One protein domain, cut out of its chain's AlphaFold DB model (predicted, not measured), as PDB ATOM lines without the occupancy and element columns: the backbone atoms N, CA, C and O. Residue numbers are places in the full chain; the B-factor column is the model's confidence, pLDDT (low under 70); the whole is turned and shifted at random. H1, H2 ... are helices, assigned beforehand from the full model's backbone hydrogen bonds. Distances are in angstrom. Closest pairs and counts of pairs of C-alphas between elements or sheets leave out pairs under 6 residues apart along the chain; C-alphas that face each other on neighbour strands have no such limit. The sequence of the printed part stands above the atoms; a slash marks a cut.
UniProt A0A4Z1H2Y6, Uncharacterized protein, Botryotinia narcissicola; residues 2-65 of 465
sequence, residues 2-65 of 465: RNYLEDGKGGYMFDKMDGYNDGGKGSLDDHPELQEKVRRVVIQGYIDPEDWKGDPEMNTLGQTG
ATOM      1  N   ARG A   2     -16.459 -49.435 -23.581       86.19
ATOM      2  CA  ARG A   2     -15.892 -49.194 -22.230       86.19
ATOM      3  C   ARG A   2     -16.107 -50.345 -21.226       86.19
ATOM      4  O   ARG A   2     -15.132 -50.925 -20.768       86.19
ATOM      5  N   ASN A   3     -17.356 -50.768 -21.016       88.31
ATOM      6  CA  ASN A   3     -17.748 -51.836 -20.078       88.31
ATOM      7  C   ASN A   3     -17.150 -53.236 -20.379       88.31
ATOM      8  O   ASN A   3     -17.269 -54.127 -19.550       88.31
ATOM      9  N   TYR A   4     -16.559 -53.460 -21.561       89.38
ATOM     10  CA  TYR A   4     -15.848 -54.704 -21.916       89.38
ATOM     11  C   TYR A   4     -14.327 -54.610 -21.702       89.38
ATOM     12  O   TYR A   4     -13.644 -55.634 -21.708       89.38
ATOM     13  N   LEU A   5     -13.794 -53.392 -21.564       90.56
ATOM     14  CA  LEU A   5     -12.381 -53.126 -21.279       90.56
ATOM     15  C   LEU A   5     -12.132 -52.970 -19.772       90.56
ATOM     16  O   LEU A   5     -11.009 -53.173 -19.324       90.56
ATOM     17  N   GLU A   6     -13.160 -52.606 -19.008       92.50
ATOM     18  CA  GLU A   6     -13.114 -52.412 -17.558       92.50
ATOM     19  C   GLU A   6     -12.830 -53.728 -16.814       92.50
ATOM     20  O   GLU A   6     -13.460 -54.754 -17.076       92.50
ATOM     21  N   ASP A   7     -11.867 -53.716 -15.892       90.12
ATOM     22  CA  ASP A   7     -11.366 -54.915 -15.202       90.12
ATOM     23  C   ASP A   7     -12.094 -55.259 -13.887       90.12
ATOM     24  O   ASP A   7     -11.709 -56.199 -13.190       90.12
ATOM     25  N   GLY A   8     -13.132 -54.494 -13.536       88.50
ATOM     26  CA  GLY A   8     -13.846 -54.595 -12.258       88.50
ATOM     27  C   GLY A   8     -13.115 -53.963 -11.064       88.50
ATOM     28  O   GLY A   8     -13.644 -53.981  -9.957       88.50
ATOM     29  N   LYS A   9     -11.926 -53.384 -11.274       90.44
ATOM     30  CA  LYS A   9     -11.119 -52.652 -10.280       90.44
ATOM     31  C   LYS A   9     -10.930 -51.171 -10.641       90.44
ATOM     32  O   LYS A   9     -10.161 -50.476  -9.984       90.44
ATOM     33  N   GLY A  10     -11.618 -50.694 -11.680       86.81
ATOM     34  CA  GLY A  10     -11.482 -49.341 -12.231       86.81
ATOM     35  C   GLY A  10     -10.322 -49.175 -13.221       86.81
ATOM     36  O   GLY A  10     -10.070 -48.064 -13.682       86.81
ATOM     37  N   GLY A  11      -9.616 -50.257 -13.563       92.56
ATOM     38  CA  GLY A  11      -8.625 -50.288 -14.634       92.56
ATOM     39  C   GLY A  11      -9.256 -50.618 -15.991       92.56
ATOM     40  O   GLY A  11     -10.310 -51.248 -16.074       92.56
ATOM     41  N   TYR A  12      -8.581 -50.225 -17.073       94.19
ATOM     42  CA  TYR A  12      -8.969 -50.566 -18.445       94.19
ATOM     43  C   TYR A  12      -7.889 -51.435 -19.103       94.19
ATOM     44  O   TYR A  12      -6.731 -51.034 -19.221       94.19
ATOM     45  N   MET A  13      -8.270 -52.633 -19.552       94.12
ATOM     46  CA  MET A  13      -7.392 -53.594 -20.224       94.12
ATOM     47  C   MET A  13      -7.171 -53.205 -21.692       94.12
ATOM     48  O   MET A  13      -7.732 -53.822 -22.598       94.12
ATOM     49  N   PHE A  14      -6.354 -52.178 -21.938       94.00
ATOM     50  CA  PHE A  14      -6.054 -51.700 -23.295       94.00
ATOM     51  C   PHE A  14      -5.449 -52.784 -24.208       94.00
ATOM     52  O   PHE A  14      -5.723 -52.776 -25.402       94.00
ATOM     53  N   ASP A  15      -4.750 -53.785 -23.661       92.19
ATOM     54  CA  ASP A  15      -4.225 -54.937 -24.420       92.19
ATOM     55  C   ASP A  15      -5.316 -55.834 -25.043       92.19
ATOM     56  O   ASP A  15      -5.025 -56.651 -25.913       92.19
ATOM     57  N   LYS A  16      -6.583 -55.701 -24.620       92.62
ATOM     58  CA  LYS A  16      -7.740 -56.368 -25.252       92.62
ATOM     59  C   LYS A  16      -8.349 -55.560 -26.403       92.62
ATOM     60  O   LYS A  16      -9.316 -56.014 -27.016       92.62
ATOM     61  N   MET A  17      -7.851 -54.354 -26.665       92.50
ATOM     62  CA  MET A  17      -8.331 -53.495 -27.739       92.50
ATOM     63  C   MET A  17      -7.544 -53.799 -29.016       92.50
ATOM     64  O   MET A  17      -6.332 -53.602 -29.074       92.50
ATOM     65  N   ASP A  18      -8.241 -54.307 -30.034       91.44
ATOM     66  CA  ASP A  18      -7.647 -54.679 -31.321       91.44
ATOM     67  C   ASP A  18      -6.867 -53.503 -31.942       91.44
ATOM     68  O   ASP A  18      -7.299 -52.347 -31.883       91.44
ATOM     69  N   GLY A  19      -5.678 -53.791 -32.472       91.19
ATOM     70  CA  GLY A  19      -4.724 -52.797 -32.968       91.19
ATOM     71  C   GLY A  19      -4.024 -51.933 -31.904       91.19
ATOM     72  O   GLY A  19      -3.179 -51.117 -32.272       91.19
ATOM     73  N   TYR A  20      -4.282 -52.074 -30.601       93.50
ATOM     74  CA  TYR A  20      -3.677 -51.172 -29.609       93.50
ATOM     75  C   TYR A  20      -2.179 -51.442 -29.349       93.50
ATOM     76  O   TYR A  20      -1.383 -50.511 -29.472       93.50
ATOM     77  N   ASN A  21      -1.818 -52.700 -29.058       89.38
ATOM     78  CA  ASN A  21      -0.458 -53.188 -28.734       89.38
ATOM     79  C   ASN A  21      -0.123 -54.514 -29.483       89.38
ATOM     80  O   ASN A  21       0.455 -55.443 -28.921       89.38
ATOM     81  N   ASP A  22      -0.574 -54.670 -30.732       87.81
ATOM     82  CA  ASP A  22      -0.485 -55.927 -31.505       87.81
ATOM     83  C   ASP A  22       0.852 -56.093 -32.266       87.81
ATOM     84  O   ASP A  22       1.173 -57.173 -32.763       87.81
ATOM     85  N   GLY A  23       1.651 -55.032 -32.428       90.00
ATOM     86  CA  GLY A  23       2.872 -55.041 -33.248       90.00
ATOM     87  C   GLY A  23       2.645 -55.187 -34.766       90.00
ATOM     88  O   GLY A  23       3.585 -55.031 -35.557       90.00
ATOM     89  N   GLY A  24       1.412 -55.471 -35.199       91.12
ATOM     90  CA  GLY A  24       1.023 -55.677 -36.590       91.12
ATOM     91  C   GLY A  24       1.039 -54.421 -37.476       91.12
ATOM     92  O   GLY A  24       1.236 -53.283 -37.042       91.12
ATOM     93  N   LYS A  25       0.787 -54.617 -38.780       83.75
ATOM     94  CA  LYS A  25       0.554 -53.514 -39.735       83.75
ATOM     95  C   LYS A  25      -0.813 -52.876 -39.476       83.75
ATOM     96  O   LYS A  25      -1.799 -53.244 -40.104       83.75
ATOM     97  N   GLY A  26      -0.831 -51.911 -38.569       83.19
ATOM     98  CA  GLY A  26      -2.045 -51.267 -38.072       83.19
ATOM     99  C   GLY A  26      -1.993 -51.004 -36.572       83.19
ATOM    100  O   GLY A  26      -2.866 -50.302 -36.073       83.19
ATOM    101  N   SER A  27      -0.979 -51.519 -35.862       91.50
ATOM    102  CA  SER A  27      -0.879 -51.270 -34.433       91.50
ATOM    103  C   SER A  27      -0.443 -49.845 -34.089       91.50
ATOM    104  O   SER A  27       0.344 -49.224 -34.809       91.50
ATOM    105  N   LEU A  28      -0.960 -49.348 -32.965       92.56
ATOM    106  CA  LEU A  28      -0.700 -48.022 -32.415       92.56
ATOM    107  C   LEU A  28       0.638 -47.918 -31.656       92.56
ATOM    108  O   LEU A  28       0.978 -46.817 -31.240       92.56
ATOM    109  N   ASP A  29       1.411 -49.004 -31.514       92.38
ATOM    110  CA  ASP A  29       2.697 -49.048 -30.781       92.38
ATOM    111  C   ASP A  29       3.675 -47.919 -31.146       92.38
ATOM    112  O   ASP A  29       4.285 -47.289 -30.284       92.38
ATOM    113  N   ASP A  30       3.826 -47.635 -32.444       93.56
ATOM    114  CA  ASP A  30       4.723 -46.583 -32.928       93.56
ATOM    115  C   ASP A  30       4.127 -45.149 -32.728       93.56
ATOM    116  O   ASP A  30       4.723 -44.167 -33.187       93.56
ATOM    117  N   HIS A  31       2.963 -45.006 -32.066       92.69
ATOM    118  CA  HIS A  31       2.268 -43.750 -31.730       92.69
ATOM    119  C   HIS A  31       1.882 -43.631 -30.241       92.69
ATOM    120  O   HIS A  31       0.717 -43.844 -29.883       92.69
ATOM    121  N   PRO A  32       2.778 -43.133 -29.371       94.38
ATOM    122  CA  PRO A  32       2.392 -42.761 -28.008       94.38
ATOM    123  C   PRO A  32       1.272 -41.701 -27.979       94.38
ATOM    124  O   PRO A  32       0.367 -41.795 -27.156       94.38
ATOM    125  N   GLU A  33       1.273 -40.742 -28.914       92.00
ATOM    126  CA  GLU A  33       0.271 -39.662 -28.992       92.00
ATOM    127  C   GLU A  33      -1.155 -40.183 -29.266       92.00
ATOM    128  O   GLU A  33      -2.102 -39.784 -28.587       92.00
ATOM    129  N   LEU A  34      -1.329 -41.119 -30.211       91.94
ATOM    130  CA  LEU A  34      -2.629 -41.774 -30.430       91.94
ATOM    131  C   LEU A  34      -2.998 -42.699 -29.281       91.94
ATOM    132  O   LEU A  34      -4.159 -42.723 -28.878       91.94
ATOM    133  N   GLN A  35      -2.039 -43.472 -28.769       94.44
ATOM    134  CA  GLN A  35      -2.282 -44.360 -27.639       94.44
ATOM    135  C   GLN A  35      -2.802 -43.585 -26.426       94.44
ATOM    136  O   GLN A  35      -3.711 -44.074 -25.751       94.44
ATOM    137  N   GLU A  36      -2.283 -42.381 -26.170       94.81
ATOM    138  CA  GLU A  36      -2.786 -41.492 -25.125       94.81
ATOM    139  C   GLU A  36      -4.179 -40.944 -25.460       94.81
ATOM    140  O   GLU A  36      -5.075 -41.062 -24.628       94.81
ATOM    141  N   LYS A  37      -4.415 -40.436 -26.679       94.75
ATOM    142  CA  LYS A  37      -5.754 -39.973 -27.098       94.75
ATOM    143  C   LYS A  37      -6.812 -41.072 -26.955       94.75
ATOM    144  O   LYS A  37      -7.874 -40.827 -26.395       94.75
ATOM    145  N   VAL A  38      -6.511 -42.307 -27.359       94.31
ATOM    146  CA  VAL A  38      -7.409 -43.460 -27.176       94.31
ATOM    147  C   VAL A  38      -7.632 -43.775 -25.688       94.31
ATOM    148  O   VAL A  38      -8.770 -44.048 -25.307       94.31
ATOM    149  N   ARG A  39      -6.607 -43.672 -24.822       94.31
ATOM    150  CA  ARG A  39      -6.787 -43.785 -23.357       94.31
ATOM    151  C   ARG A  39      -7.736 -42.710 -22.829       94.31
ATOM    152  O   ARG A  39      -8.697 -43.060 -22.147       94.31
ATOM    153  N   ARG A  40      -7.503 -41.434 -23.170       94.56
ATOM    154  CA  ARG A  40      -8.359 -40.303 -22.769       94.56
ATOM    155  C   ARG A  40      -9.810 -40.557 -23.173       94.56
ATOM    156  O   ARG A  40     -10.664 -40.610 -22.295       94.56
ATOM    157  N   VAL A  41     -10.063 -40.868 -24.447       94.38
ATOM    158  CA  VAL A  41     -11.407 -41.133 -24.993       94.38
ATOM    159  C   VAL A  41     -12.129 -42.273 -24.265       94.38
ATOM    160  O   VAL A  41     -13.318 -42.161 -23.964       94.38
ATOM    161  N   VAL A  42     -11.432 -43.370 -23.949       93.31
ATOM    162  CA  VAL A  42     -12.022 -44.517 -23.227       93.31
ATOM    163  C   VAL A  42     -12.358 -44.172 -21.768       93.31
ATOM    164  O   VAL A  42     -13.364 -44.661 -21.251       93.31
ATOM    165  N   ILE A  43     -11.562 -43.313 -21.122       92.75
ATOM    166  CA  ILE A  43     -11.735 -42.888 -19.721       92.75
ATOM    167  C   ILE A  43     -12.796 -41.775 -19.593       92.75
ATOM    168  O   ILE A  43     -13.716 -41.886 -18.778       92.75
ATOM    169  N   GLN A  44     -12.696 -40.724 -20.412       92.69
ATOM    170  CA  GLN A  44     -13.629 -39.589 -20.486       92.69
ATOM    171  C   GLN A  44     -15.013 -40.021 -21.000       92.69
ATOM    172  O   GLN A  44     -16.038 -39.580 -20.485       92.69
ATOM    173  N   GLY A  45     -15.053 -40.896 -22.012       92.69
ATOM    174  CA  GLY A  45     -16.272 -41.292 -22.728       92.69
ATOM    175  C   GLY A  45     -16.667 -40.372 -23.894       92.69
ATOM    176  O   GLY A  45     -17.694 -40.615 -24.525       92.69
ATOM    177  N   TYR A  46     -15.865 -39.351 -24.193       93.94
ATOM    178  CA  TYR A  46     -16.011 -38.416 -25.315       93.94
ATOM    179  C   TYR A  46     -14.632 -38.118 -25.926       93.94
ATOM    180  O   TYR A  46     -13.613 -38.527 -25.373       93.94
ATOM    181  N   ILE A  47     -14.587 -37.448 -27.077       94.75
ATOM    182  CA  ILE A  47     -13.339 -37.042 -27.747       94.75
ATOM    183  C   ILE A  47     -12.996 -35.595 -27.374       94.75
ATOM    184  O   ILE A  47     -13.896 -34.762 -27.302       94.75
ATOM    185  N   ASP A  48     -11.717 -35.279 -27.145       95.06
ATOM    186  CA  ASP A  48     -11.280 -33.899 -26.885       95.06
ATOM    187  C   ASP A  48     -11.771 -32.975 -28.035       95.06
ATOM    188  O   ASP A  48     -11.661 -33.343 -29.211       95.06
ATOM    189  N   PRO A  49     -12.345 -31.786 -27.751       91.38
ATOM    190  CA  PRO A  49     -13.061 -30.985 -28.755       91.38
ATOM    191  C   PRO A  49     -12.175 -30.488 -29.908       91.38
ATOM    192  O   PRO A  49     -12.691 -30.166 -30.974       91.38
ATOM    193  N   GLU A  50     -10.855 -30.470 -29.723       90.94
ATOM    194  CA  GLU A  50      -9.862 -30.145 -30.756       90.94
ATOM    195  C   GLU A  50      -9.695 -31.264 -31.807       90.94
ATOM    196  O   GLU A  50      -9.378 -30.985 -32.964       90.94
ATOM    197  N   ASP A  51      -9.943 -32.527 -31.438       90.94
ATOM    198  CA  ASP A  51      -9.879 -33.691 -32.337       90.94
ATOM    199  C   ASP A  51     -11.239 -34.028 -32.987       90.94
ATOM    200  O   ASP A  51     -11.306 -34.760 -33.986       90.94
ATOM    201  N   TRP A  52     -12.348 -33.508 -32.450       92.62
ATOM    202  CA  TRP A  52     -13.697 -33.828 -32.920       92.62
ATOM    203  C   TRP A  52     -14.108 -33.022 -34.165       92.62
ATOM    204  O   TRP A  52     -14.570 -31.889 -34.096       92.62
ATOM    205  N   LYS A  53     -14.053 -33.660 -35.341       89.00
ATOM    206  CA  LYS A  53     -14.486 -33.092 -36.645       89.00
ATOM    207  C   LYS A  53     -16.016 -33.018 -36.847       89.00
ATOM    208  O   LYS A  53     -16.498 -32.936 -37.991       89.00
ATOM    209  N   GLY A  54     -16.775 -33.176 -35.770       91.38
ATOM    210  CA  GLY A  54     -18.227 -33.294 -35.754       91.38
ATOM    211  C   GLY A  54     -18.913 -32.103 -35.095       91.38
ATOM    212  O   GLY A  54     -18.271 -31.118 -34.745       91.38
ATOM    213  N   ASP A  55     -20.222 -32.217 -34.888       92.06
ATOM    214  CA  ASP A  55     -20.953 -31.245 -34.068       92.06
ATOM    215  C   ASP A  55     -20.712 -31.594 -32.585       92.06
ATOM    216  O   ASP A  55     -20.880 -32.769 -32.237       92.06
ATOM    217  N   PRO A  56     -20.317 -30.658 -31.698       91.62
ATOM    218  CA  PRO A  56     -19.958 -30.984 -30.309       91.62
ATOM    219  C   PRO A  56     -21.057 -31.701 -29.510       91.62
ATOM    220  O   PRO A  56     -20.757 -32.547 -28.678       91.62
ATOM    221  N   GLU A  57     -22.330 -31.440 -29.809       91.81
ATOM    222  CA  GLU A  57     -23.491 -32.091 -29.176       91.81
ATOM    223  C   GLU A  57     -23.534 -33.613 -29.421       91.81
ATOM    224  O   GLU A  57     -23.922 -34.393 -28.546       91.81
ATOM    225  N   MET A  58     -23.069 -34.051 -30.597       94.00
ATOM    226  CA  MET A  58     -22.978 -35.467 -30.977       94.00
ATOM    227  C   MET A  58     -21.796 -36.188 -30.303       94.00
ATOM    228  O   MET A  58     -21.685 -37.409 -30.407       94.00
ATOM    229  N   ASN A  59     -20.901 -35.460 -29.626       94.44
ATOM    230  CA  ASN A  59     -19.708 -35.986 -28.955       94.44
ATOM    231  C   ASN A  59     -20.029 -36.493 -27.536       94.44
ATOM    232  O   ASN A  59     -19.360 -36.150 -26.562       94.44
ATOM    233  N   THR A  60     -21.112 -37.257 -27.398       91.00
ATOM    234  CA  THR A  60     -21.645 -37.708 -26.106       91.00
ATOM    235  C   THR A  60     -21.760 -39.231 -26.055       91.00
ATOM    236  O   THR A  60     -22.153 -39.882 -27.027       91.00
ATOM    237  N   LEU A  61     -21.385 -39.823 -24.915       88.12
ATOM    238  CA  LEU A  61     -21.271 -41.275 -24.763       88.12
ATOM    239  C   LEU A  61     -22.606 -41.978 -25.057       88.12
ATOM    240  O   LEU A  61     -23.589 -41.796 -24.345       88.12
ATOM    241  N   GLY A  62     -22.618 -42.819 -26.093       88.69
ATOM    242  CA  GLY A  62     -23.796 -43.583 -26.518       88.69
ATOM    243  C   GLY A  62     -24.574 -42.975 -27.690       88.69
ATOM    244  O   GLY A  62     -25.371 -43.690 -28.298       88.69
ATOM    245  N   GLN A  63     -24.315 -41.721 -28.080       90.00
ATOM    246  CA  GLN A  63     -24.798 -41.212 -29.367       90.00
ATOM    247  C   GLN A  63     -24.016 -41.829 -30.538       90.00
ATOM    248  O   GLN A  63     -22.897 -42.320 -30.382       90.00
ATOM    249  N   THR A  64     -24.627 -41.849 -31.729       86.06
ATOM    250  CA  THR A  64     -24.042 -42.487 -32.918       86.06
ATOM    251  C   THR A  64     -23.974 -41.539 -34.116       86.06
ATOM    252  O   THR A  64     -24.947 -40.890 -34.498       86.06
ATOM    253  N   GLY A  65     -22.797 -41.500 -34.748       89.31
ATOM    254  CA  GLY A  65     -22.488 -40.610 -35.868       89.31
ATOM    255  C   GLY A  65     -21.927 -39.253 -35.432       89.31
ATOM    256  O   GLY A  65     -22.187 -38.766 -34.344       89.31
TER     257      GLY A  65
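This is residues 2 to 65 of the 465 residues of an uncharacterized protein of Botryotinia narcissicola (UniProt A0A4Z1H2Y6). Little regular structure is present: one helix, H2, runs through the middle of a mostly loop-built model, with a long unnamed stretch at each end of it and the short helix H1 near its last residues. Residues 6 to 31 loop from H1 to the beginning of H2, and residues 45 to 65 continue from its end. The printed part has 64 residues with two named helices, H1 then H2, and no named strand; the class is all helix, with 17 residues in named elements. It is only just loose, close to compact, with a radius of gyration of the C-alphas of 12.9 A and spans of 34 by 29 by 17 A.

In H2, residues 32 to 44, every O i to N i+4 pair is within hydrogen-bond range. H1, residues 2 to 5, is too short for such a pair; its one O i to N i+3 pair is within range. H1 and H2 are close but not clearly touching; their closest C-alphas, those of Arg 2 and Val 42, are 6.2 A apart.

H2 measures 18.0 A, from C-alpha 32 at (2.392, -42.761, -28.008) to C-alpha 44 at (-13.629, -39.589, -20.486). H1 begins with C-alpha 2 at (-15.892, -49.194, -22.230).

The two C-alphas farthest apart, those of Gly 23 and Glu 57, are 35.2 A apart. The link from H1 to H2 is long, 26 residues. The printed part has no cut, and no printed residue is under 70 in pLDDT.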